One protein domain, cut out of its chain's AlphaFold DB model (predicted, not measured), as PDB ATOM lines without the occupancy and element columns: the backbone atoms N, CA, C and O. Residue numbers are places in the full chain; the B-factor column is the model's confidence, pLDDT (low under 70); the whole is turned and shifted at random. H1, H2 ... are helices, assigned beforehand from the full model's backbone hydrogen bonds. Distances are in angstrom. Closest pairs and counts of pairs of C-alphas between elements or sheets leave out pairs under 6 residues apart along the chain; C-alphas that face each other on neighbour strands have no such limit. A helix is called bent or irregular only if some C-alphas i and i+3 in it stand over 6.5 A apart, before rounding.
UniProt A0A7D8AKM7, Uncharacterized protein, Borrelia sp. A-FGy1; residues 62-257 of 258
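AT A GLANCE: This is residues 62 to 257 of the 258 residues of an uncharacterized protein of Borrelia sp. A-FGy1 (UniProt A0A7D8AKM7). A long four-helix bundle, H1, H5, H7 and H9, splays open toward one end, where H1 diverges from H5 and H7 and the short helices H2, H3 and H4 fill the gap. H7 runs along most of the length with H9 and H5 beside it; H6 lies at the narrow end and H8 packs on H7, H5 and H4 at the wide end. The 196 printed residues include nine named helices, H1 to H9 in chain order, and no named strand; the class is all helix. The whole is compact, with a radius of gyration of the C-alphas of 18.5 A, and its outline is elongated, spanning 59 by 37 by 26 A.

IN THESE COORDINATES: H7, residues 187 to 219, is the longest helix at 48.2 A. H1, residues 62 to 90, is 41.6 A long and begins at C-alpha 62, (194.676, 117.575, 168.014). H5, residues 145 to 172, is 37.4 A long, with a kink of 34 degrees near residue 152; it is only just irregular, with C-alphas 149 and 152 6.7 A apart. H9, residues 238 to 257, is 28.9 A long and ends at C-alpha 257, (189.537, 130.760, 181.294). H4, residues 125 to 141, is 24.8 A long. The shorter helices are H2, residues 93 to 104; H3, residues 111 to 120; H6, residues 175 to 183; and H8, residues 225 to 233.

HOW THE PARTS SIT: H1, H5, H7 and H9 form an up and down bundle, each running against the one before it. H7 touches H9 at a shallow tilt of 25 degrees, opposite ways, closest at the C-alphas of Val 193 and Ile 254, 6.0 A. H7 touches H1 with residues 187 to 194 alone, closest at the C-alphas of Ser 194 and Leu 70, 5.9 A. H5 touches H9, closest at the C-alphas of Tyr 172 and Lys 255, 5.6 A. H3 stands about perpendicular to H5, at 82 degrees, and touches it, the C-alphas of Ile 117 and Tyr 159 being 4.8 A apart. H2 touches H4 at a shallow tilt of 13 degrees, closest at the C-alphas of Tyr 104 and Leu 139, 6.4 A. H7 and H8 form a helical hairpin, closest at the C-alphas of Val 218 and Ile 228, 5.5 A. H6 and H7 only just touch, with 3 pairs of C-alphas within 8 A, and only at the corner, closest at Leu 181 and Ile 190, 6.9 A. Every O i to N i+4 pair is within hydrogen-bond range in H1, H3, H6, H7, H8 and H9, against 6 of 8 in H2, 12 of 13 in H4 and 20 of 24 in H5.

THE WHOLE: The two C-alphas farthest apart, those of Asn 62 and Tyr 141, are 60.1 A apart. The printed part has no cut and no long link. Its mean pLDDT is 90.9, with residues 141, 143, 145 and 146 under 70.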
ATOM      1  N   ASN A  62     195.798 116.728 167.623       76.44
ATOM      2  CA  ASN A  62     194.676 117.575 168.014       76.44
ATOM      3  C   ASN A  62     195.117 118.772 168.869       76.44
ATOM      4  O   ASN A  62     194.617 119.886 168.676       76.44
ATOM      5  N   SER A  63     196.083 118.590 169.778       79.06
ATOM      6  CA  SER A  63     196.613 119.679 170.607       79.06
ATOM      7  C   SER A  63     197.308 120.772 169.789       79.06
ATOM      8  O   SER A  63     197.078 121.969 170.018       79.06
ATOM      9  N   VAL A  64     198.119 120.372 168.802       82.62
ATOM     10  CA  VAL A  64     198.887 121.277 167.939       82.62
ATOM     11  C   VAL A  64     197.943 122.046 167.020       82.62
ATOM     12  O   VAL A  64     198.058 123.271 166.902       82.62
ATOM     13  N   VAL A  65     196.964 121.363 166.423       87.12
ATOM     14  CA  VAL A  65     195.957 121.979 165.547       87.12
ATOM     15  C   VAL A  65     195.089 122.978 166.319       87.12
ATOM     16  O   VAL A  65     194.920 124.114 165.875       87.12
ATOM     17  N   LEU A  66     194.596 122.621 167.512       87.12
ATOM     18  CA  LEU A  66     193.775 123.521 168.334       87.12
ATOM     19  C   LEU A  66     194.554 124.763 168.791       87.12
ATOM     20  O   LEU A  66     194.059 125.890 168.689       87.12
ATOM     21  N   SER A  67     195.783 124.571 169.270       87.81
ATOM     22  CA  SER A  67     196.619 125.653 169.798       87.81
ATOM     23  C   SER A  67     197.075 126.623 168.706       87.81
ATOM     24  O   SER A  67     197.033 127.843 168.891       87.81
ATOM     25  N   SER A  68     197.491 126.096 167.550       91.75
ATOM     26  CA  SER A  68     197.869 126.910 166.390       91.75
ATOM     27  C   SER A  68     196.663 127.645 165.798       91.75
ATOM     28  O   SER A  68     196.766 128.836 165.495       91.75
ATOM     29  N   GLY A  69     195.502 126.984 165.729       94.81
ATOM     30  CA  GLY A  69     194.247 127.573 165.266       94.81
ATOM     31  C   GLY A  69     193.804 128.775 166.103       94.81
ATOM     32  O   GLY A  69     193.485 129.826 165.544       94.81
ATOM     33  N   LEU A  70     193.846 128.667 167.439       96.38
ATOM     34  CA  LEU A  70     193.483 129.779 168.326       96.38
ATOM     35  C   LEU A  70     194.436 130.976 168.170       96.38
ATOM     36  O   LEU A  70     193.973 132.108 168.028       96.38
ATOM     37  N   ARG A  71     195.758 130.741 168.143       96.94
ATOM     38  CA  ARG A  71     196.748 131.817 167.933       96.94
ATOM     39  C   ARG A  71     196.535 132.534 166.609       96.94
ATOM     40  O   ARG A  71     196.510 133.762 166.579       96.94
ATOM     41  N   LYS A  72     196.372 131.763 165.531       97.44
ATOM     42  CA  LYS A  72     196.136 132.299 164.190       97.44
ATOM     43  C   LYS A  72     194.894 133.188 164.180       97.44
ATOM     44  O   LYS A  72     194.982 134.334 163.755       97.44
ATOM     45  N   LYS A  73     193.786 132.711 164.752       97.62
ATOM     46  CA  LYS A  73     192.527 133.461 164.843       97.62
ATOM     47  C   LYS A  73     192.684 134.792 165.583       97.62
ATOM     48  O   LYS A  73     192.269 135.829 165.072       97.62
ATOM     49  N   VAL A  74     193.318 134.797 166.761       98.31
ATOM     50  CA  VAL A  74     193.559 136.046 167.511       98.31
ATOM     51  C   VAL A  74     194.448 137.002 166.711       98.31
ATOM     52  O   VAL A  74     194.152 138.195 166.631       98.31
ATOM     53  N   SER A  75     195.502 136.488 166.073       98.38
ATOM     54  CA  SER A  75     196.401 137.291 165.239       98.38
ATOM     55  C   SER A  75     195.681 137.923 164.045       98.38
ATOM     56  O   SER A  75     195.885 139.102 163.762       98.38
ATOM     57  N   GLU A  76     194.821 137.171 163.356       98.31
ATOM     58  CA  GLU A  76     194.028 137.666 162.226       98.31
ATOM     59  C   GLU A  76     193.059 138.774 162.650       98.31
ATOM     60  O   GLU A  76     192.958 139.800 161.973       98.31
ATOM     61  N   LEU A  77     192.393 138.617 163.800       98.38
ATOM     62  CA  LEU A  77     191.494 139.637 164.346       98.38
ATOM     63  C   LEU A  77     192.245 140.927 164.702       98.38
ATOM     64  O   LEU A  77     191.817 142.014 164.309       98.38
ATOM     65  N   ARG A  78     193.397 140.821 165.375       98.44
ATOM     66  CA  ARG A  78     194.251 141.982 165.676       98.44
ATOM     67  C   ARG A  78     194.756 142.663 164.411       98.44
ATOM     68  O   ARG A  78     194.729 143.888 164.329       98.44
ATOM     69  N   TYR A  79     195.185 141.883 163.418       98.25
ATOM     70  CA  TYR A  79     195.638 142.414 162.136       98.25
ATOM     71  C   TYR A  79     194.518 143.170 161.413       98.25
ATOM     72  O   TYR A  79     194.741 144.289 160.957       98.25
ATOM     73  N   LYS A  80     193.300 142.613 161.370       97.50
ATOM     74  CA  LYS A  80     192.120 143.284 160.803       97.50
ATOM     75  C   LYS A  80     191.843 144.611 161.516       97.50
ATOM     76  O   LYS A  80     191.692 145.627 160.843       97.50
ATOM     77  N   TYR A  81     191.833 144.616 162.850       96.81
ATOM     78  CA  TYR A  81     191.637 145.828 163.651       96.81
ATOM     79  C   TYR A  81     192.703 146.891 163.348       96.81
ATOM     80  O   TYR A  81     192.373 148.034 163.024       96.81
ATOM     81  N   LYS A  82     193.984 146.500 163.397       97.81
ATOM     82  CA  LYS A  82     195.126 147.383 163.138       97.81
ATOM     83  C   LYS A  82     195.060 147.980 161.733       97.81
ATOM     84  O   LYS A  82     195.136 149.195 161.596       97.81
ATOM     85  N   ARG A  83     194.835 147.147 160.716       98.00
ATOM     86  CA  ARG A  83     194.754 147.576 159.315       98.00
ATOM     87  C   ARG A  83     193.621 148.575 159.081       98.00
ATOM     88  O   ARG A  83     193.828 149.565 158.387       98.00
ATOM     89  N   SER A  84     192.437 148.337 159.651       97.19
ATOM     90  CA  SER A  84     191.323 149.288 159.545       97.19
ATOM     91  C   SER A  84     191.646 150.624 160.217       97.19
ATOM     92  O   SER A  84     191.343 151.674 159.657       97.19
ATOM     93  N   LYS A  85     192.291 150.593 161.390       96.94
ATOM     94  CA  LYS A  85     192.717 151.803 162.104       96.94
ATOM     95  C   LYS A  85     193.757 152.604 161.320       96.94
ATOM     96  O   LYS A  85     193.620 153.821 161.209       96.94
ATOM     97  N   GLU A  86     194.781 151.935 160.791       97.38
ATOM     98  CA  GLU A  86     195.828 152.553 159.966       97.38
ATOM     99  C   GLU A  86     195.218 153.205 158.726       97.38
ATOM    100  O   GLU A  86     195.347 154.412 158.564       97.38
ATOM    101  N   ALA A  87     194.414 152.470 157.946       96.56
ATOM    102  CA  ALA A  87     193.744 153.024 156.767       96.56
ATOM    103  C   ALA A  87     192.875 154.257 157.096       96.56
ATOM    104  O   ALA A  87     192.850 155.232 156.343       96.56
ATOM    105  N   PHE A  88     192.176 154.239 158.233       96.19
ATOM    106  CA  PHE A  88     191.368 155.372 158.683       96.19
ATOM    107  C   PHE A  88     192.209 156.578 159.131       96.19
ATOM    108  O   PHE A  88     191.838 157.726 158.884       96.19
ATOM    109  N   THR A  89     193.343 156.325 159.784       94.56
ATOM    110  CA  THR A  89     194.260 157.366 160.270       94.56
ATOM    111  C   THR A  89     195.028 158.004 159.118       94.56
ATOM    112  O   THR A  89     195.089 159.230 159.044       94.56
ATOM    113  N   ASP A  90     195.530 157.191 158.187       95.69
ATOM    114  CA  ASP A  90     196.267 157.627 156.998       95.69
ATOM    115  C   ASP A  90     195.387 158.470 156.068       95.69
ATOM    116  O   ASP A  90     195.850 159.437 155.469       95.69
ATOM    117  N   GLY A  91     194.084 158.172 156.011       94.38
ATOM    118  CA  GLY A  91     193.100 159.012 155.327       94.38
ATOM    119  C   GLY A  91     192.809 160.352 156.019       94.38
ATOM    120  O   GLY A  91     192.041 161.154 155.494       94.38
ATOM    121  N   GLY A  92     193.371 160.610 157.205       92.56
ATOM    122  CA  GLY A  92     193.159 161.840 157.975       92.56
ATOM    123  C   GLY A  92     191.787 161.943 158.657       92.56
ATOM    124  O   GLY A  92     191.476 162.972 159.269       92.56
ATOM    125  N   TYR A  93     190.970 160.886 158.601       92.44
ATOM    126  CA  TYR A  93     189.568 160.924 159.028       92.44
ATOM    127  C   TYR A  93     189.400 161.125 160.532       92.44
ATOM    128  O   TYR A  93     188.465 161.802 160.948       92.44
ATOM    129  N   LEU A  94     190.319 160.616 161.361       89.00
ATOM    130  CA  LEU A  94     190.252 160.814 162.814       89.00
ATOM    131  C   LEU A  94     190.296 162.304 163.182       89.00
ATOM    132  O   LEU A  94     189.509 162.759 164.009       89.00
ATOM    133  N   ARG A  95     191.177 163.076 162.531       87.06
ATOM    134  CA  ARG A  95     191.280 164.525 162.746       87.06
ATOM    135  C   ARG A  95     190.082 165.259 162.149       87.06
ATOM    136  O   ARG A  95     189.528 166.136 162.806       87.06
ATOM    137  N   GLN A  96     189.690 164.898 160.925       88.44
ATOM    138  CA  GLN A  96     188.563 165.516 160.226       88.44
ATOM    139  C   GLN A  96     187.265 165.379 161.032       88.44
ATOM    140  O   GLN A  96     186.603 166.369 161.325       88.44
ATOM    141  N   PHE A  97     186.931 164.154 161.424       88.62
ATOM    142  CA  PHE A  97     185.692 163.830 162.120       88.62
ATOM    143  C   PHE A  97     185.733 164.168 163.608       88.62
ATOM    144  O   PHE A  97     184.705 164.545 164.170       88.62
ATOM    145  N   GLY A  98     186.910 164.104 164.239       83.31
ATOM    146  CA  GLY A  98     187.084 164.472 165.641       83.31
ATOM    147  C   GLY A  98     186.666 165.914 165.918       83.31
ATOM    148  O   GLY A  98     185.892 166.152 166.840       83.31
ATOM    149  N   ASN A  99     187.090 166.870 165.085       82.12
ATOM    150  CA  ASN A  99     186.748 168.287 165.266       82.12
ATOM    151  C   ASN A  99     185.229 168.532 165.272       82.12
ATOM    152  O   ASN A  99     184.715 169.213 166.163       82.12
ATOM    153  N   ASP A 100     184.512 167.937 164.316       78.81
ATOM    154  CA  ASP A 100     183.053 168.030 164.243       78.81
ATOM    155  C   ASP A 100     182.389 167.330 165.430       78.81
ATOM    156  O   ASP A 100     181.415 167.829 165.989       78.81
ATOM    157  N   PHE A 101     182.939 166.193 165.851       81.44
ATOM    158  CA  PHE A 101     182.411 165.419 166.964       81.44
ATOM    159  C   PHE A 101     182.532 166.167 168.300       81.44
ATOM    160  O   PHE A 101     181.546 166.268 169.037       81.44
ATOM    161  N   TYR A 102     183.709 166.725 168.610       80.81
ATOM    162  CA  TYR A 102     183.968 167.428 169.873       80.81
ATOM    163  C   TYR A 102     183.121 168.681 170.036       80.81
ATOM    164  O   TYR A 102     182.702 168.985 171.152       80.81
ATOM    165  N   LYS A 103     182.828 169.377 168.930       77.12
ATOM    166  CA  LYS A 103     182.006 170.590 168.932       77.12
ATOM    167  C   LYS A 103     180.646 170.376 169.599       77.12
ATOM    168  O   LYS A 103     180.143 171.285 170.252       77.12
ATOM    169  N   TYR A 104     180.071 169.185 169.452       72.44
ATOM    170  CA  TYR A 104     178.737 168.875 169.964       72.44
ATOM    171  C   TYR A 104     178.744 167.851 171.113       72.44
ATOM    172  O   TYR A 104     177.741 167.713 171.805       72.44
ATOM    173  N   ASN A 105     179.868 167.171 171.380       72.38
ATOM    174  CA  ASN A 105     179.966 166.096 172.380       72.38
ATOM    175  C   ASN A 105     181.094 166.328 173.406       72.38
ATOM    176  O   ASN A 105     182.046 165.543 173.474       72.38
ATOM    177  N   PRO A 106     181.002 167.367 174.257       72.00
ATOM    178  CA  PRO A 106     182.101 167.768 175.137       72.00
ATOM    179  C   PRO A 106     182.480 166.733 176.213       72.00
ATOM    180  O   PRO A 106     183.602 166.760 176.708       72.00
ATOM    181  N   ALA A 107     181.620 165.769 176.572       71.31
ATOM    182  CA  ALA A 107     182.026 164.715 177.521       71.31
ATOM    183  C   ALA A 107     182.954 163.647 176.916       71.31
ATOM    184  O   ALA A 107     183.498 162.804 177.635       71.31
ATOM    185  N   TYR A 108     183.137 163.675 175.597       72.69
ATOM    186  CA  TYR A 108     183.998 162.761 174.857       72.69
ATOM    187  C   TYR A 108     185.214 163.492 174.277       72.69
ATOM    188  O   TYR A 108     185.721 163.099 173.239       72.69
ATOM    189  N   THR A 109     185.714 164.533 174.950       76.25
ATOM    190  CA  THR A 109     186.890 165.327 174.530       76.25
ATOM    191  C   THR A 109     188.194 164.541 174.465       76.25
ATOM    192  O   THR A 109     189.137 164.966 173.805       76.25
ATOM    193  N   ALA A 110     188.271 163.387 175.128       83.94
ATOM    194  CA  ALA A 110     189.464 162.557 175.102       83.94
ATOM    195  C   ALA A 110     189.590 161.814 173.752       83.94
ATOM    196  O   ALA A 110     188.711 161.007 173.428       83.94
ATOM    197  N   PRO A 111     190.688 161.997 172.987       85.31
ATOM    198  CA  PRO A 111     190.826 161.419 171.647       85.31
ATOM    199  C   PRO A 111     190.658 159.904 171.573       85.31
ATOM    200  O   PRO A 111     190.001 159.399 170.666       85.31
ATOM    201  N   HIS A 112     191.162 159.179 172.573       87.62
ATOM    202  CA  HIS A 112     191.028 157.724 172.636       87.62
ATOM    203  C   HIS A 112     189.564 157.260 172.736       87.62
ATOM    204  O   HIS A 112     189.225 156.204 172.211       87.62
ATOM    205  N   LYS A 113     188.669 158.041 173.361       89.12
ATOM    206  CA  LYS A 113     187.245 157.676 173.448       89.12
ATOM    207  C   LYS A 113     186.564 157.761 172.089       89.12
ATOM    208  O   LYS A 113     185.757 156.899 171.756       89.12
ATOM    209  N   VAL A 114     186.903 158.784 171.308       91.44
ATOM    210  CA  VAL A 114     186.381 158.960 169.948       91.44
ATOM    211  C   VAL A 114     186.922 157.885 169.013       91.44
ATOM    212  O   VAL A 114     186.145 157.284 168.276       91.44
ATOM    213  N   ASP A 115     188.214 157.566 169.115       93.88
ATOM    214  CA  ASP A 115     188.813 156.437 168.396       93.88
ATOM    215  C   ASP A 115     188.063 155.127 168.686       93.88
ATOM    216  O   ASP A 115     187.706 154.403 167.762       93.88
ATOM    217  N   TYR A 116     187.710 154.864 169.950       95.44
ATOM    218  CA  TYR A 116     186.938 153.674 170.320       95.44
ATOM    219  C   TYR A 116     185.528 153.673 169.727       95.44
ATOM    220  O   TYR A 116     185.051 152.633 169.270       95.44
ATOM    221  N   ILE A 117     184.858 154.824 169.689       95.06
ATOM    222  CA  ILE A 117     183.547 154.948 169.043       95.06
ATOM    223  C   ILE A 117     183.669 154.649 167.541       95.06
ATOM    224  O   ILE A 117     182.861 153.896 167.004       95.06
ATOM    225  N   TYR A 118     184.692 155.164 166.857       96.00
ATOM    226  CA  TYR A 118     184.905 154.912 165.425       96.00
ATOM    227  C   TYR A 118     185.308 153.463 165.131       96.00
ATOM    228  O   TYR A 118     184.778 152.848 164.201       96.00
ATOM    229  N   ALA A 119     186.163 152.880 165.969       97.19
ATOM    230  CA  ALA A 119     186.539 151.473 165.903       97.19
ATOM    231  C   ALA A 119     185.327 150.539 166.017       97.19
ATOM    232  O   ALA A 119     185.263 149.531 165.317       97.19
ATOM    233  N   SER A 120     184.318 150.909 166.814       97.06
ATOM    234  CA  SER A 120     183.101 150.103 166.981       97.06
ATOM    235  C   SER A 120     182.293 149.984 165.689       97.06
ATOM    236  O   SER A 120     181.527 149.046 165.509       97.06
ATOM    237  N   LEU A 121     182.485 150.910 164.746       96.94
ATOM    238  CA  LEU A 121     181.867 150.882 163.422       96.94
ATOM    239  C   LEU A 121     182.816 150.283 162.372       96.94
ATOM    240  O   LEU A 121     182.552 150.385 161.174       96.94
ATOM    241  N   ASN A 122     183.883 149.615 162.822       96.81
ATOM    242  CA  ASN A 122     185.002 149.093 162.038       96.81
ATOM    243  C   ASN A 122     185.702 150.163 161.189       96.81
ATOM    244  O   ASN A 122     186.200 149.853 160.107       96.81
ATOM    245  N   TYR A 123     185.714 151.415 161.657       97.50
ATOM    246  CA  TYR A 123     186.280 152.547 160.923       97.50
ATOM    247  C   TYR A 123     185.661 152.781 159.530       97.50
ATOM    248  O   TYR A 123     186.293 153.358 158.646       97.50
ATOM    249  N   GLU A 124     184.411 152.361 159.306       97.06
ATOM    250  CA  GLU A 124     183.724 152.620 158.038       97.06
ATOM    251  C   GLU A 124     183.374 154.104 157.898       97.06
ATOM    252  O   GLU A 124     182.432 154.603 158.520       97.06
ATOM    253  N   VAL A 125     184.136 154.795 157.046       96.06
ATOM    254  CA  VAL A 125     184.088 156.250 156.830       96.06
ATOM    255  C   VAL A 125     182.665 156.744 156.564       96.06
ATOM    256  O   VAL A 125     182.204 157.666 157.236       96.06
ATOM    257  N   ASP A 126     181.933 156.098 155.655       96.44
ATOM    258  CA  ASP A 126     180.571 156.508 155.292       96.44
ATOM    259  C   ASP A 126     179.582 156.392 156.456       96.44
ATOM    260  O   ASP A 126     178.705 157.242 156.627       96.44
ATOM    261  N   ILE A 127     179.716 155.351 157.280       96.44
ATOM    262  CA  ILE A 127     178.858 155.146 158.449       96.44
ATOM    263  C   ILE A 127     179.200 156.158 159.542       96.44
ATOM    264  O   ILE A 127     178.291 156.728 160.144       96.44
ATOM    265  N   ILE A 128     180.488 156.416 159.784       96.00
ATOM    266  CA  ILE A 128     180.939 157.401 160.776       96.00
ATOM    267  C   ILE A 128     180.476 158.806 160.386       96.00
ATOM    268  O   ILE A 128     179.923 159.522 161.220       96.00
ATOM    269  N   LYS A 129     180.611 159.178 159.109       94.56
ATOM    270  CA  LYS A 129     180.115 160.455 158.583       94.56
ATOM    271  C   LYS A 129     178.613 160.620 158.835       94.56
ATOM    272  O   LYS A 129     178.187 161.646 159.361       94.56
ATOM    273  N   LYS A 130     177.821 159.588 158.528       94.38
ATOM    274  CA  LYS A 130     176.371 159.562 158.787       94.38
ATOM    275  C   LYS A 130     176.036 159.655 160.275       94.38
ATOM    276  O   LYS A 130     175.096 160.353 160.643       94.38
ATOM    277  N   LEU A 131     176.795 158.977 161.137       93.19
ATOM    278  CA  LEU A 131     176.620 159.083 162.583       93.19
ATOM    279  C   LEU A 131     176.824 160.532 163.042       93.19
ATOM    280  O   LEU A 131     175.963 161.072 163.726       93.19
ATOM    281  N   ILE A 132     177.917 161.174 162.630       91.12
ATOM    282  CA  ILE A 132     178.227 162.564 163.001       91.12
ATOM    283  C   ILE A 132     177.137 163.517 162.509       91.12
ATOM    284  O   ILE A 132     176.666 164.354 163.272       91.12
ATOM    285  N   GLU A 133     176.669 163.350 161.273       89.81
ATOM    286  CA  GLU A 133     175.546 164.114 160.721       89.81
ATOM    287  C   GLU A 133     174.285 163.993 161.593       89.81
ATOM    288  O   GLU A 133     173.659 164.998 161.938       89.81
ATOM    289  N   VAL A 134     173.929 162.768 161.991       88.75
ATOM    290  CA  VAL A 134     172.772 162.495 162.851       88.75
ATOM    291  C   VAL A 134     172.938 163.120 164.238       88.75
ATOM    292  O   VAL A 134     172.001 163.750 164.733       88.75
ATOM    293  N   LEU A 135     174.115 162.985 164.853       86.38
ATOM    294  CA  LEU A 135     174.404 163.558 166.170       86.38
ATOM    295  C   LEU A 135     174.349 165.086 166.137       86.38
ATOM    296  O   LEU A 135     173.679 165.694 166.968       86.38
ATOM    297  N   ASN A 136     174.977 165.711 165.142       83.88
ATOM    298  CA  ASN A 136     175.001 167.165 165.005       83.88
ATOM    299  C   ASN A 136     173.587 167.719 164.817       83.88
ATOM    300  O   ASN A 136     173.215 168.690 165.474       83.88
ATOM    301  N   ARG A 137     172.757 167.066 163.989       83.00
ATOM    302  CA  ARG A 137     171.336 167.425 163.854       83.00
ATOM    303  C   ARG A 137     170.623 167.358 165.197       83.00
ATOM    304  O   ARG A 137     169.935 168.296 165.568       83.00
ATOM    305  N   LEU A 138     170.786 166.268 165.939       82.00
ATOM    306  CA  LEU A 138     170.109 166.092 167.217       82.00
ATOM    307  C   LEU A 138     170.513 167.165 168.247       82.00
ATOM    308  O   LEU A 138     169.651 167.705 168.937       82.00
ATOM    309  N   LEU A 139     171.806 167.482 168.323       76.50
ATOM    310  CA  LEU A 139     172.392 168.333 169.363       76.50
ATOM    311  C   LEU A 139     172.229 169.832 169.084       76.50
ATOM    312  O   LEU A 139     172.150 170.612 170.028       76.50
ATOM    313  N   ILE A 140     172.104 170.241 167.817       75.75
ATOM    314  CA  ILE A 140     171.782 171.632 167.452       75.75
ATOM    315  C   ILE A 140     170.366 172.013 167.915       75.75
ATOM    316  O   ILE A 140     170.158 173.122 168.398       75.75
ATOM    317  N   TYR A 141     169.392 171.107 167.782       66.12
ATOM    318  CA  TYR A 141     167.979 171.392 168.078       66.12
ATOM    319  C   TYR A 141     167.520 170.918 169.465       66.12
ATOM    320  O   TYR A 141     166.364 171.134 169.845       66.12
ATOM    321  N   ASP A 142     168.359 170.174 170.188       70.69
ATOM    322  CA  ASP A 142     168.040 169.636 171.511       70.69
ATOM    323  C   ASP A 142     169.280 169.304 172.342       70.69
ATOM    324  O   ASP A 142     169.590 168.129 172.583       70.69
ATOM    325  N   PRO A 143     170.025 170.326 172.773       69.81
ATOM    326  CA  PRO A 143     171.291 170.105 173.449       69.81
ATOM    327  C   PRO A 143     171.131 169.329 174.761       69.81
ATOM    328  O   PRO A 143     172.049 168.610 175.132       69.81
ATOM    329  N   TYR A 144     169.984 169.418 175.448       72.94
ATOM    330  CA  TYR A 144     169.771 168.708 176.711       72.94
ATOM    331  C   TYR A 144     169.220 167.289 176.503       72.94
ATOM    332  O   TYR A 144     169.929 166.315 176.765       72.94
ATOM    333  N   ASP A 145     168.002 167.128 175.969       67.44
ATOM    334  CA  ASP A 145     167.390 165.796 175.844       67.44
ATOM    335  C   ASP A 145     168.068 164.961 174.756       67.44
ATOM    336  O   ASP A 145     168.176 163.739 174.873       67.44
ATOM    337  N   GLY A 146     168.514 165.602 173.672       67.25
ATOM    338  CA  GLY A 146     169.245 164.920 172.609       67.25
ATOM    339  C   GLY A 146     170.567 164.348 173.118       67.25
ATOM    340  O   GLY A 146     170.941 163.216 172.790       67.25
ATOM    341  N   TYR A 147     171.254 165.092 173.978       71.50
ATOM    342  CA  TYR A 147     172.497 164.641 174.575       71.50
ATOM    343  C   TYR A 147     172.273 163.549 175.629       71.50
ATOM    344  O   TYR A 147     172.819 162.451 175.501       71.50
ATOM    345  N   VAL A 148     171.452 163.817 176.649       72.81
ATOM    346  CA  VAL A 148     171.314 162.945 177.826       72.81
ATOM    347  C   VAL A 148     170.578 161.646 177.502       72.81
ATOM    348  O   VAL A 148     171.023 160.578 177.920       72.81
ATOM    349  N   LEU A 149     169.476 161.710 176.750       77.38
ATOM    350  CA  LEU A 149     168.586 160.555 176.576       77.38
ATOM    351  C   LEU A 149     168.965 159.668 175.389       77.38
ATOM    352  O   LEU A 149     168.609 158.492 175.374       77.38
ATOM    353  N   VAL A 150     169.674 160.215 174.398       81.56
ATOM    354  CA  VAL A 150     169.921 159.515 173.129       81.56
ATOM    355  C   VAL A 150     171.410 159.397 172.833       81.56
ATOM    356  O   VAL A 150     171.928 158.288 172.713       81.56
ATOM    357  N   THR A 151     172.122 160.522 172.751       83.94
ATOM    358  CA  THR A 151     173.523 160.530 172.306       83.94
ATOM    359  C   THR A 151     174.452 159.877 173.320       83.94
ATOM    360  O   THR A 151     175.266 159.033 172.954       83.94
ATOM    361  N   SER A 152     174.322 160.216 174.603       85.38
ATOM    362  CA  SER A 152     175.195 159.688 175.652       85.38
ATOM    363  C   SER A 152     175.103 158.157 175.785       85.38
ATOM    364  O   SER A 152     176.155 157.512 175.717       85.38
ATOM    365  N   PRO A 153     173.905 157.536 175.873       88.12
ATOM    366  CA  PRO A 153     173.793 156.077 175.879       88.12
ATOM    367  C   PRO A 153     174.287 155.432 174.579       88.12
ATOM    368  O   PRO A 153     174.964 154.406 174.625       88.12
ATOM    369  N   LEU A 154     174.013 156.046 173.422       90.81
ATOM    370  CA  LEU A 154     174.491 155.560 172.127       90.81
ATOM    371  C   LEU A 154     176.027 155.514 172.070       90.81
ATOM    372  O   LEU A 154     176.599 154.482 171.720       90.81
ATOM    373  N   MET A 155     176.695 156.608 172.445       90.44
ATOM    374  CA  MET A 155     178.158 156.704 172.447       90.44
ATOM    375  C   MET A 155     178.787 155.753 173.463       90.44
ATOM    376  O   MET A 155     179.786 155.106 173.152       90.44
ATOM    377  N   ARG A 156     178.178 155.612 174.647       91.12
ATOM    378  CA  ARG A 156     178.616 154.648 175.661       91.12
ATOM    379  C   ARG A 156     178.590 153.227 175.111       91.12
ATOM    380  O   ARG A 156     179.579 152.520 175.234       91.12
ATOM    381  N   ASN A 157     177.494 152.832 174.473       93.75
ATOM    382  CA  ASN A 157     177.347 151.484 173.937       93.75
ATOM    383  C   ASN A 157     178.364 151.185 172.821       93.75
ATOM    384  O   ASN A 157     178.977 150.120 172.825       93.75
ATOM    385  N   LEU A 158     178.579 152.131 171.896       94.94
ATOM    386  CA  LEU A 158     179.611 152.019 170.856       94.94
ATOM    387  C   LEU A 158     181.011 151.884 171.469       94.94
ATOM    388  O   LEU A 158     181.761 150.976 171.117       94.94
ATOM    389  N   TYR A 159     181.335 152.734 172.442       94.88
ATOM    390  CA  TYR A 159     182.594 152.660 173.177       94.88
ATOM    391  C   TYR A 159     182.783 151.292 173.856       94.88
ATOM    392  O   TYR A 159     183.839 150.676 173.711       94.88
ATOM    393  N   THR A 160     181.754 150.789 174.545       95.31
ATOM    394  CA  THR A 160     181.778 149.501 175.252       95.31
ATOM    395  C   THR A 160     182.042 148.324 174.313       95.31
ATOM    396  O   THR A 160     182.805 147.431 174.671       95.31
ATOM    397  N   ILE A 161     181.485 148.325 173.097       97.38
ATOM    398  CA  ILE A 161     181.760 147.274 172.101       97.38
ATOM    399  C   ILE A 161     183.257 147.193 171.784       97.38
ATOM    400  O   ILE A 161     183.837 146.106 171.830       97.38
ATOM    401  N   THR A 162     183.894 148.329 171.492       97.69
ATOM    402  CA  THR A 162     185.336 148.358 171.203       97.69
ATOM    403  C   THR A 162     186.160 148.031 172.434       97.69
ATOM    404  O   THR A 162     187.163 147.333 172.324       97.69
ATOM    405  N   GLN A 163     185.748 148.508 173.609       97.12
ATOM    406  CA  GLN A 163     186.436 148.185 174.852       97.12
ATOM    407  C   GLN A 163     186.474 146.673 175.080       97.12
ATOM    408  O   GLN A 163     187.545 146.132 175.324       97.12
ATOM    409  N   HIS A 164     185.348 145.982 174.905       98.31
ATOM    410  CA  HIS A 164     185.299 144.527 174.995       98.31
ATOM    411  C   HIS A 164     186.171 143.831 173.945       98.31
ATOM    412  O   HIS A 164     186.832 142.844 174.262       98.31
ATOM    413  N   GLU A 165     186.213 144.331 172.707       98.06
ATOM    414  CA  GLU A 165     187.130 143.802 171.689       98.06
ATOM    415  C   GLU A 165     188.591 143.975 172.104       98.06
ATOM    416  O   GLU A 165     189.380 143.038 171.981       98.06
ATOM    417  N   TYR A 166     188.941 145.144 172.638       98.00
ATOM    418  CA  TYR A 166     190.282 145.408 173.126       98.00
ATOM    419  C   TYR A 166     190.642 144.489 174.299       98.00
ATOM    420  O   TYR A 166     191.704 143.867 174.293       98.00
ATOM    421  N   ASP A 167     189.736 144.345 175.267       98.31
ATOM    422  CA  ASP A 167     189.921 143.481 176.428       98.31
ATOM    423  C   ASP A 167     190.124 142.023 176.013       98.31
ATOM    424  O   ASP A 167     191.089 141.391 176.435       98.31
ATOM    425  N   VAL A 168     189.282 141.494 175.123       98.56
ATOM    426  CA  VAL A 168     189.427 140.118 174.634       98.56
ATOM    427  C   VAL A 168     190.738 139.944 173.876       98.56
ATOM    428  O   VAL A 168     191.488 139.017 174.173       98.56
ATOM    429  N   LEU A 169     191.040 140.811 172.907       98.38
ATOM    430  CA  LEU A 169     192.153 140.584 171.986       98.38
ATOM    431  C   LEU A 169     193.515 140.951 172.567       98.38
ATOM    432  O   LEU A 169     194.489 140.281 172.237       98.38
ATOM    433  N   TYR A 170     193.617 142.004 173.371       98.00
ATOM    434  CA  TYR A 170     194.903 142.544 173.822       98.00
ATOM    435  C   TYR A 170     195.163 142.314 175.308       98.00
ATOM    436  O   TYR A 170     196.327 142.183 175.677       98.00
ATOM    437  N   ASN A 171     194.120 142.186 176.136       98.12
ATOM    438  CA  ASN A 171     194.286 141.941 177.568       98.12
ATOM    439  C   ASN A 171     194.192 140.442 177.890       98.12
ATOM    440  O   ASN A 171     195.174 139.841 178.324       98.12
ATOM    441  N   TYR A 172     193.048 139.803 177.639       98.44
ATOM    442  CA  TYR A 172     192.804 138.412 178.037       98.44
ATOM    443  C   TYR A 172     193.495 137.414 177.117       98.44
ATOM    444  O   TYR A 172     194.202 136.540 177.601       98.44
ATOM    445  N   LEU A 173     193.395 137.589 175.798       98.25
ATOM    446  CA  LEU A 173     194.094 136.754 174.820       98.25
ATOM    447  C   LEU A 173     195.419 137.367 174.370       98.25
ATOM    448  O   LEU A 173     195.823 137.155 173.230       98.25
ATOM    449  N   SER A 174     196.105 138.118 175.243       98.25
ATOM    450  CA  SER A 174     197.457 138.640 174.994       98.25
ATOM    451  C   SER A 174     198.431 137.526 174.569       98.25
ATOM    452  O   SER A 174     198.204 136.347 174.843       98.25
ATOM    453  N   ASP A 175     199.537 137.868 173.900       97.56
ATOM    454  CA  ASP A 175     200.527 136.856 173.482       97.56
ATOM    455  C   ASP A 175     201.094 136.067 174.666       97.56
ATOM    456  O   ASP A 175     201.373 134.868 174.550       97.56
ATOM    457  N   GLU A 176     201.225 136.729 175.815       97.81
ATOM    458  CA  GLU A 176     201.628 136.111 177.071       97.81
ATOM    459  C   GLU A 176     200.569 135.118 177.562       97.81
ATOM    460  O   GLU A 176     200.893 133.951 177.795       97.81
ATOM    461  N   ASN A 177     199.307 135.542 177.660       97.94
ATOM    462  CA  ASN A 177     198.219 134.714 178.176       97.94
ATOM    463  C   ASN A 177     197.892 133.539 177.249       97.94
ATOM    464  O   ASN A 177     197.781 132.407 177.714       97.94
ATOM    465  N   LEU A 178     197.874 133.749 175.929       96.81
ATOM    466  CA  LEU A 178     197.776 132.660 174.951       96.81
ATOM    467  C   LEU A 178     198.920 131.661 175.112       96.81
ATOM    468  O   LEU A 178     198.722 130.454 175.000       96.81
ATOM    469  N   SER A 179     200.133 132.146 175.381       96.12
ATOM    470  CA  SER A 179     201.278 131.265 175.601       96.12
ATOM    471  C   SER A 179     201.192 130.490 176.903       96.12
ATOM    472  O   SER A 179     201.583 129.325 176.908       96.12
ATOM    473  N   LYS A 180     200.661 131.086 177.974       97.25
ATOM    474  CA  LYS A 180     200.380 130.382 179.229       97.25
ATOM    475  C   LYS A 180     199.303 129.314 179.029       97.25
ATOM    476  O   LYS A 180     199.561 128.156 179.345       97.25
ATOM    477  N   LEU A 181     198.175 129.672 178.414       95.88
ATOM    478  CA  LEU A 181     197.064 128.759 178.133       95.88
ATOM    479  C   LEU A 181     197.490 127.570 177.263       95.88
ATOM    480  O   LEU A 181     197.109 126.438 177.521       95.88
ATOM    481  N   ILE A 182     198.304 127.803 176.233       93.75
ATOM    482  CA  ILE A 182     198.762 126.724 175.346       93.75
ATOM    483  C   ILE A 182     199.786 125.826 176.047       93.75
ATOM    484  O   ILE A 182     199.752 124.611 175.886       93.75
ATOM    485  N   ARG A 183     200.688 126.403 176.851       94.12
ATOM    486  CA  ARG A 183     201.687 125.628 177.604       94.12
ATOM    487  C   ARG A 183     201.085 124.809 178.743       94.12
ATOM    488  O   ARG A 183     201.737 123.861 179.163       94.12
ATOM    489  N   SER A 184     199.896 125.159 179.243       94.00
ATOM    490  CA  SER A 184     199.230 124.357 180.274       94.00
ATOM    491  C   SER A 184     198.744 123.005 179.747       94.00
ATOM    492  O   SER A 184     198.497 122.106 180.543       94.00
ATOM    493  N   GLY A 185     198.609 122.846 178.423       89.50
ATOM    494  CA  GLY A 185     198.111 121.612 177.809       89.50
ATOM    495  C   GLY A 185     196.621 121.357 178.060       89.50
ATOM    496  O   GLY A 185     196.113 120.289 177.732       89.50
ATOM    497  N   GLU A 186     195.884 122.323 178.620       93.75
ATOM    498  CA  GLU A 186     194.470 122.163 178.964       93.75
ATOM    499  C   GLU A 186     193.559 122.279 177.726       93.75
ATOM    500  O   GLU A 186     192.861 123.275 177.519       93.75
ATOM    501  N   LEU A 187     193.531 121.231 176.891       92.56
ATOM    502  CA  LEU A 187     192.832 121.220 175.593       92.56
ATOM    503  C   LEU A 187     191.352 121.606 175.684       92.56
ATOM    504  O   LEU A 187     190.834 122.304 174.811       92.56
ATOM    505  N   LYS A 188     190.669 121.204 176.765       93.88
ATOM    506  CA  LYS A 188     189.268 121.578 177.019       93.88
ATOM    507  C   LYS A 188     189.107 123.094 177.190       93.88
ATOM    508  O   LYS A 188     188.174 123.659 176.617       93.88
ATOM    509  N   LYS A 189     190.021 123.760 177.910       96.56
ATOM    510  CA  LYS A 189     190.016 125.225 178.061       96.56
ATOM    511  C   LYS A 189     190.324 125.912 176.736       96.56
ATOM    512  O   LYS A 189     189.564 126.788 176.337       96.56
ATOM    513  N   ILE A 190     191.351 125.462 176.006       96.50
ATOM    514  CA  ILE A 190     191.715 126.012 174.684       96.50
ATOM    515  C   ILE A 190     190.526 125.941 173.718       96.50
ATOM    516  O   ILE A 190     190.165 126.939 173.087       96.50
ATOM    517  N   ARG A 191     189.865 124.779 173.640       95.88
ATOM    518  CA  ARG A 191     188.671 124.584 172.809       95.88
ATOM    519  C   ARG A 191     187.531 125.508 173.240       95.88
ATOM    520  O   ARG A 191     186.921 126.145 172.381       95.88
ATOM    521  N   LYS A 192     187.260 125.622 174.547       97.75
ATOM    522  CA  LYS A 192     186.212 126.514 175.071       97.75
ATOM    523  C   LYS A 192     186.500 127.981 174.734       97.75
ATOM    524  O   LYS A 192     185.605 128.658 174.236       97.75
ATOM    525  N   VAL A 193     187.738 128.447 174.914       98.38
ATOM    526  CA  VAL A 193     188.164 129.810 174.549       98.38
ATOM    527  C   VAL A 193     187.985 130.061 173.052       98.38
ATOM    528  O   VAL A 193     187.433 131.092 172.678       98.38
ATOM    529  N   SER A 194     188.368 129.116 172.187       97.62
ATOM    530  CA  SER A 194     188.153 129.260 170.739       97.62
ATOM    531  C   SER A 194     186.669 129.408 170.385       97.62
ATOM    532  O   SER A 194     186.319 130.276 169.588       97.62
ATOM    533  N   ILE A 195     185.791 128.598 170.988       97.94
ATOM    534  CA  ILE A 195     184.338 128.680 170.766       97.94
ATOM    535  C   ILE A 195     183.780 130.020 171.263       97.94
ATOM    536  O   ILE A 195     182.949 130.634 170.592       97.94
ATOM    537  N   LEU A 196     184.215 130.481 172.439       98.62
ATOM    538  CA  LEU A 196     183.789 131.768 172.990       98.62
ATOM    539  C   LEU A 196     184.262 132.937 172.125       98.62
ATOM    540  O   LEU A 196     183.487 133.863 171.908       98.62
ATOM    541  N   LEU A 197     185.475 132.876 171.571       98.56
ATOM    542  CA  LEU A 197     185.978 133.889 170.645       98.56
ATOM    543  C   LEU A 197     185.131 133.960 169.364       98.56
ATOM    544  O   LEU A 197     184.792 135.055 168.921       98.56
ATOM    545  N   ASP A 198     184.710 132.822 168.808       98.44
ATOM    546  CA  ASP A 198     183.810 132.805 167.644       98.44
ATOM    547  C   ASP A 198     182.441 133.412 167.972       98.44
ATOM    548  O   ASP A 198     181.908 134.231 167.214       98.44
ATOM    549  N   LYS A 199     181.880 133.061 169.137       98.50
ATOM    550  CA  LYS A 199     180.632 133.658 169.634       98.50
ATOM    551  C   LYS A 199     180.777 135.164 169.840       98.50
ATOM    552  O   LYS A 199     179.875 135.907 169.457       98.50
ATOM    553  N   PHE A 200     181.898 135.605 170.410       98.56
ATOM    554  CA  PHE A 200     182.216 137.011 170.629       98.56
ATOM    555  C   PHE A 200     182.225 137.782 169.307       98.56
ATOM    556  O   PHE A 200     181.486 138.755 169.164       98.56
ATOM    557  N   VAL A 201     182.998 137.315 168.318       98.31
ATOM    558  CA  VAL A 201     183.107 137.961 166.999       98.31
ATOM    559  C   VAL A 201     181.741 138.053 166.329       98.31
ATOM    560  O   VAL A 201     181.337 139.143 165.925       98.31
ATOM    561  N   LYS A 202     180.984 136.949 166.289       98.12
ATOM    562  CA  LYS A 202     179.643 136.929 165.689       98.12
ATOM    563  C   LYS A 202     178.692 137.907 166.381       98.12
ATOM    564  O   LYS A 202     178.023 138.697 165.720       98.12
ATOM    565  N   LYS A 203     178.652 137.893 167.716       97.56
ATOM    566  CA  LYS A 203     177.782 138.780 168.500       97.56
ATOM    567  C   LYS A 203     178.143 140.250 168.286       97.56
ATOM    568  O   LYS A 203     177.247 141.081 168.136       97.56
ATOM    569  N   LYS A 204     179.441 140.562 168.245       97.19
ATOM    570  CA  LYS A 204     179.957 141.896 167.931       97.19
ATOM    571  C   LYS A 204     179.479 142.345 166.550       97.19
ATOM    572  O   LYS A 204     178.897 143.417 166.424       97.19
ATOM    573  N   GLU A 205     179.668 141.517 165.526       97.19
ATOM    574  CA  GLU A 205     179.253 141.825 164.153       97.19
ATOM    575  C   GLU A 205     177.736 142.031 164.030       97.19
ATOM    576  O   GLU A 205     177.301 142.988 163.382       97.19
ATOM    577  N   ASP A 206     176.926 141.221 164.716       96.38
ATOM    578  CA  ASP A 206     175.469 141.385 164.762       96.38
ATOM    579  C   ASP A 206     175.057 142.736 165.375       96.38
ATOM    580  O   ASP A 206     174.167 143.416 164.851       96.38
ATOM    581  N   LEU A 207     175.706 143.157 166.469       95.81
ATOM    582  CA  LEU A 207     175.457 144.458 167.102       95.81
ATOM    583  C   LEU A 207     175.847 145.616 166.176       95.81
ATOM    584  O   LEU A 207     175.062 146.546 165.981       95.81
ATOM    585  N   ILE A 208     177.023 145.534 165.553       95.50
ATOM    586  CA  ILE A 208     177.517 146.544 164.612       95.50
ATOM    587  C   ILE A 208     176.582 146.660 163.402       95.50
ATOM    588  O   ILE A 208     176.241 147.766 162.974       95.50
ATOM    589  N   LYS A 209     176.099 145.535 162.866       96.12
ATOM    590  CA  LYS A 209     175.143 145.521 161.752       96.12
ATOM    591  C   LYS A 209     173.838 146.236 162.112       96.12
ATOM    592  O   LYS A 209     173.331 147.019 161.306       96.12
ATOM    593  N   ARG A 210     173.316 146.025 163.326       94.62
ATOM    594  CA  ARG A 210     172.127 146.739 163.828       94.62
ATOM    595  C   ARG A 210     172.374 148.243 163.930       94.62
ATOM    596  O   ARG A 210     171.531 149.015 163.474       94.62
ATOM    597  N   TYR A 211     173.537 148.656 164.443       94.19
ATOM    598  CA  TYR A 211     173.930 150.066 164.485       94.19
ATOM    599  C   TYR A 211     173.932 150.707 163.105       94.19
ATOM    600  O   TYR A 211     173.280 151.728 162.896       94.19
ATOM    601  N   ARG A 212     174.606 150.077 162.142       94.81
ATOM    602  CA  ARG A 212     174.681 150.565 160.760       94.81
ATOM    603  C   ARG A 212     173.303 150.709 160.132       94.81
ATOM    604  O   ARG A 212     173.010 151.736 159.524       94.81
ATOM    605  N   SER A 213     172.448 149.701 160.302       94.00
ATOM    606  CA  SER A 213     171.080 149.727 159.782       94.00
ATOM    607  C   SER A 213     170.290 150.902 160.354       94.00
ATOM    608  O   SER A 213     169.683 151.656 159.596       94.00
ATOM    609  N   GLN A 214     170.333 151.102 161.673       92.19
ATOM    610  CA  GLN A 214     169.593 152.194 162.302       92.19
ATOM    611  C   GLN A 214     170.156 153.571 161.971       92.19
ATOM    612  O   GLN A 214     169.371 154.478 161.725       92.19
ATOM    613  N   ILE A 215     171.479 153.736 161.886       92.81
ATOM    614  CA  ILE A 215     172.085 154.994 161.426       92.81
ATOM    615  C   ILE A 215     171.570 155.336 160.021       92.81
ATOM    616  O   ILE A 215     171.108 156.451 159.794       92.81
ATOM    617  N   ASN A 216     171.561 154.369 159.097       93.38
ATOM    618  CA  ASN A 216     171.044 154.586 157.743       93.38
ATOM    619  C   ASN A 216     169.548 154.939 157.727       93.38
ATOM    620  O   ASN A 216     169.147 155.850 157.003       93.38
ATOM    621  N   ILE A 217     168.729 154.263 158.540       92.06
ATOM    622  CA  ILE A 217     167.298 154.576 158.671       92.06
ATOM    623  C   ILE A 217     167.109 155.999 159.197       92.06
ATOM    624  O   ILE A 217     166.298 156.743 158.662       92.06
ATOM    625  N   VAL A 218     167.861 156.399 160.221       91.06
ATOM    626  CA  VAL A 218     167.736 157.722 160.842       91.06
ATOM    627  C   VAL A 218     168.115 158.835 159.867       91.06
ATOM    628  O   VAL A 218     167.400 159.833 159.786       91.06
ATOM    629  N   VAL A 219     169.181 158.649 159.082       90.25
ATOM    630  CA  VAL A 219     169.572 159.596 158.023       90.25
ATOM    631  C   VAL A 219     168.425 159.829 157.034       90.25
ATOM    632  O   VAL A 219     168.213 160.963 156.610       90.25
ATOM    633  N   SER A 220     167.625 158.800 156.726       88.06
ATOM    634  CA  SER A 220     166.507 158.899 155.782       88.06
ATOM    635  C   SER A 220     165.237 159.550 156.355       88.06
ATOM    636  O   SER A 220     164.274 159.741 155.613       88.06
ATOM    637  N   LYS A 221     165.166 159.850 157.662       82.62
ATOM    638  CA  LYS A 221     163.959 160.419 158.304       82.62
ATOM    639  C   LYS A 221     163.869 161.951 158.251       82.62
ATOM    640  O   LYS A 221     162.918 162.502 158.808       82.62
ATOM    641  N   ASN A 222     164.781 162.626 157.539       70.44
ATOM    642  CA  ASN A 222     164.838 164.093 157.411       70.44
ATOM    643  C   ASN A 222     164.784 164.816 158.779       70.44
ATOM    644  O   ASN A 222     164.969 164.205 159.827       70.44
ATOM    645  N   HIS A 223     164.565 166.136 158.797       70.94
ATOM    646  CA  HIS A 223     164.578 166.997 159.994       70.94
ATOM    647  C   HIS A 223     163.510 166.676 161.072       70.94
ATOM    648  O   HIS A 223     163.323 167.463 162.001       70.94
ATOM    649  N   ASN A 224     162.805 165.537 161.006       82.50
ATOM    650  CA  ASN A 224     161.849 165.141 162.038       82.50
ATOM    651  C   ASN A 224     162.569 164.565 163.269       82.50
ATOM    652  O   ASN A 224     162.775 163.359 163.419       82.50
ATOM    653  N   LYS A 225     162.913 165.466 164.189       80.12
ATOM    654  CA  LYS A 225     163.589 165.189 165.462       80.12
ATOM    655  C   LYS A 225     162.927 164.090 166.293       80.12
ATOM    656  O   LYS A 225     163.631 163.250 166.850       80.12
ATOM    657  N   ALA A 226     161.596 164.077 166.389       84.62
ATOM    658  CA  ALA A 226     160.885 163.068 167.172       84.62
ATOM    659  C   ALA A 226     161.101 161.662 166.592       84.62
ATOM    660  O   ALA A 226     161.327 160.709 167.340       84.62
ATOM    661  N   LEU A 227     161.118 161.543 165.260       86.12
ATOM    662  CA  LEU A 227     161.426 160.286 164.578       86.12
ATOM    663  C   LEU A 227     162.899 159.895 164.728       86.12
ATOM    664  O   LEU A 227     163.169 158.736 165.026       86.12
ATOM    665  N   ILE A 228     163.836 160.843 164.603       86.50
ATOM    666  CA  ILE A 228     165.269 160.595 164.843       86.50
ATOM    667  C   ILE A 228     165.482 160.033 166.255       86.50
ATOM    668  O   ILE A 228     166.080 158.967 166.406       86.50
ATOM    669  N   LYS A 229     164.943 160.702 167.285       86.69
ATOM    670  CA  LYS A 229     165.018 160.238 168.681       86.69
ATOM    671  C   LYS A 229     164.423 158.841 168.837       86.69
ATOM    672  O   LYS A 229     165.062 157.965 169.410       86.69
ATOM    673  N   LYS A 230     163.217 158.617 168.307       88.81
ATOM    674  CA  LYS A 230     162.522 157.325 168.391       88.81
ATOM    675  C   LYS A 230     163.337 156.191 167.769       88.81
ATOM    676  O   LYS A 230     163.423 155.116 168.353       88.81
ATOM    677  N   GLU A 231     163.929 156.417 166.600       90.00
ATOM    678  CA  GLU A 231     164.708 155.400 165.891       90.00
ATOM    679  C   GLU A 231     166.065 155.129 166.550       90.00
ATOM    680  O   GLU A 231     166.455 153.966 166.677       90.00
ATOM    681  N   LEU A 232     166.757 156.164 167.040       87.19
ATOM    682  CA  LEU A 232     167.994 155.986 167.805       87.19
ATOM    683  C   LEU A 232     167.745 155.315 169.159       87.19
ATOM    684  O   LEU A 232     168.550 154.488 169.575       87.19
ATOM    685  N   ASN A 233     166.605 155.568 169.807       86.94
ATOM    686  CA  ASN A 233     166.243 154.901 171.060       86.94
ATOM    687  C   ASN A 233     166.063 153.383 170.909       86.94
ATOM    688  O   ASN A 233     166.200 152.644 171.880       86.94
ATOM    689  N   LYS A 234     165.832 152.868 169.696       89.25
ATOM    690  CA  LYS A 234     165.846 151.413 169.463       89.25
ATOM    691  C   LYS A 234     167.236 150.801 169.680       89.25
ATOM    692  O   LYS A 234     167.333 149.620 169.995       89.25
ATOM    693  N   LEU A 235     168.300 151.597 169.553       86.19
ATOM    694  CA  LEU A 235     169.687 151.195 169.814       86.19
ATOM    695  C   LEU A 235     170.096 151.317 171.289       86.19
ATOM    696  O   LEU A 235     171.219 150.974 171.655       86.19
ATOM    697  N   THR A 236     169.208 151.832 172.132       83.31
ATOM    698  CA  THR A 236     169.413 151.965 173.580       83.31
ATOM    699  C   THR A 236     168.328 151.223 174.369       83.31
ATOM    700  O   THR A 236     168.393 151.149 175.592       83.31
ATOM    701  N   GLY A 237     167.355 150.629 173.671       84.06
ATOM    702  CA  GLY A 237     166.264 149.854 174.247       84.06
ATOM    703  C   GLY A 237     166.676 148.471 174.756       84.06
ATOM    704  O   GLY A 237     167.779 147.978 174.517       84.06
ATOM    705  N   VAL A 238     165.730 147.817 175.436       84.69
ATOM    706  CA  VAL A 238     165.931 146.560 176.181       84.69
ATOM    707  C   VAL A 238     166.574 145.457 175.340       84.69
ATOM    708  O   VAL A 238     167.496 144.790 175.803       84.69
ATOM    709  N   GLU A 239     166.124 145.250 174.100       84.69
ATOM    710  CA  GLU A 239     166.691 144.211 173.229       84.69
ATOM    711  C   GLU A 239     168.158 144.465 172.882       84.69
ATOM    712  O   GLU A 239     168.953 143.527 172.809       84.69
ATOM    713  N   PHE A 240     168.528 145.733 172.690       86.75
ATOM    714  CA  PHE A 240     169.903 146.106 172.397       86.75
ATOM    715  C   PHE A 240     170.793 145.911 173.628       86.75
ATOM    716  O   PHE A 240     171.857 145.296 173.537       86.75
ATOM    717  N   VAL A 241     170.315 146.349 174.796       88.06
ATOM    718  CA  VAL A 241     171.003 146.163 176.081       88.06
ATOM    719  C   VAL A 241     171.227 144.678 176.376       88.06
ATOM    720  O   VAL A 241     172.339 144.299 176.730       88.06
ATOM    721  N   LYS A 242     170.239 143.807 176.126       92.06
ATOM    722  CA  LYS A 242     170.419 142.343 176.216       92.06
ATOM    723  C   LYS A 242     171.536 141.839 175.297       92.06
ATOM    724  O   LYS A 242     172.282 140.931 175.655       92.06
ATOM    725  N   GLY A 243     171.657 142.425 174.107       93.25
ATOM    726  CA  GLY A 243     172.739 142.142 173.173       93.25
ATOM    727  C   GLY A 243     174.121 142.464 173.748       93.25
ATOM    728  O   GLY A 243     175.006 141.615 173.665       93.25
ATOM    729  N   LEU A 244     174.277 143.637 174.366       93.88
ATOM    730  CA  LEU A 244     175.511 144.052 175.042       93.88
ATOM    731  C   LEU A 244     175.819 143.211 176.282       93.88
ATOM    732  O   LEU A 244     176.951 142.781 176.445       93.88
ATOM    733  N   MET A 245     174.823 142.919 177.123       95.19
ATOM    734  CA  MET A 245     175.008 142.071 178.309       95.19
ATOM    735  C   MET A 245     175.488 140.667 177.933       95.19
ATOM    736  O   MET A 245     176.373 140.119 178.578       95.19
ATOM    737  N   SER A 246     174.941 140.107 176.854       96.56
ATOM    738  CA  SER A 246     175.395 138.827 176.307       96.56
ATOM    739  C   SER A 246     176.826 138.899 175.759       96.56
ATOM    740  O   SER A 246     177.524 137.893 175.793       96.56
ATOM    741  N   LEU A 247     177.270 140.052 175.247       97.31
ATOM    742  CA  LEU A 247     178.663 140.246 174.837       97.31
ATOM    743  C   LEU A 247     179.588 140.307 176.064       97.31
ATOM    744  O   LEU A 247     180.608 139.626 176.081       97.31
ATOM    745  N   ASP A 248     179.199 141.059 177.094       97.94
ATOM    746  CA  ASP A 248     179.917 141.176 178.370       97.94
ATOM    747  C   ASP A 248     180.064 139.824 179.092       97.94
ATOM    748  O   ASP A 248     181.130 139.502 179.610       97.94
ATOM    749  N   GLU A 249     179.025 138.986 179.074       98.38
ATOM    750  CA  GLU A 249     179.081 137.629 179.627       98.38
ATOM    751  C   GLU A 249     180.142 136.766 178.926       98.38
ATOM    752  O   GLU A 249     180.953 136.132 179.596       98.38
ATOM    753  N   ILE A 250     180.212 136.817 177.590       98.62
ATOM    754  CA  ILE A 250     181.248 136.104 176.824       98.62
ATOM    755  C   ILE A 250     182.646 136.619 177.192       98.62
ATOM    756  O   ILE A 250     183.577 135.827 177.336       98.62
ATOM    757  N   VAL A 251     182.805 137.936 177.351       98.56
ATOM    758  CA  VAL A 251     184.080 138.564 177.740       98.56
ATOM    759  C   VAL A 251     184.519 138.083 179.126       98.56
ATOM    760  O   VAL A 251     185.681 137.713 179.298       98.56
ATOM    761  N   ARG A 252     183.593 138.034 180.094       98.44
ATOM    762  CA  ARG A 252     183.844 137.496 181.440       98.44
ATOM    763  C   ARG A 252     184.222 136.018 181.402       98.44
ATOM    764  O   ARG A 252     185.229 135.646 181.990       98.44
ATOM    765  N   GLU A 253     183.501 135.199 180.639       98.56
ATOM    766  CA  GLU A 253     183.850 133.783 180.490       98.56
ATOM    767  C   GLU A 253     185.231 133.571 179.856       98.56
ATOM    768  O   GLU A 253     185.945 132.655 180.257       98.56
ATOM    769  N   ILE A 254     185.625 134.387 178.869       98.44
ATOM    770  CA  ILE A 254     186.979 134.326 178.300       98.44
ATOM    771  C   ILE A 254     188.000 134.673 179.381       98.44
ATOM    772  O   ILE A 254     188.945 133.915 179.566       98.44
ATOM    773  N   LYS A 255     187.797 135.776 180.110       98.31
ATOM    774  CA  LYS A 255     188.687 136.207 181.195       98.31
ATOM    775  C   LYS A 255     188.908 135.110 182.237       98.31
ATOM    776  O   LYS A 255     190.037 134.910 182.660       98.31
ATOM    777  N   ASP A 256     187.858 134.398 182.632       98.06
ATOM    778  CA  ASP A 256     187.945 133.365 183.671       98.06
ATOM    779  C   ASP A 256     188.673 132.088 183.199       98.06
ATOM    780  O   ASP A 256     189.031 131.232 184.010       98.06
ATOM    781  N   LEU A 257     188.888 131.932 181.887       97.00
ATOM    782  CA  LEU A 257     189.537 130.760 181.294       97.00
ATOM    783  C   LEU A 257     191.028 130.942 180.991       97.00
ATOM    784  O   LEU A 257     191.673 129.932 180.686       97.00
TER     785      LEU A 257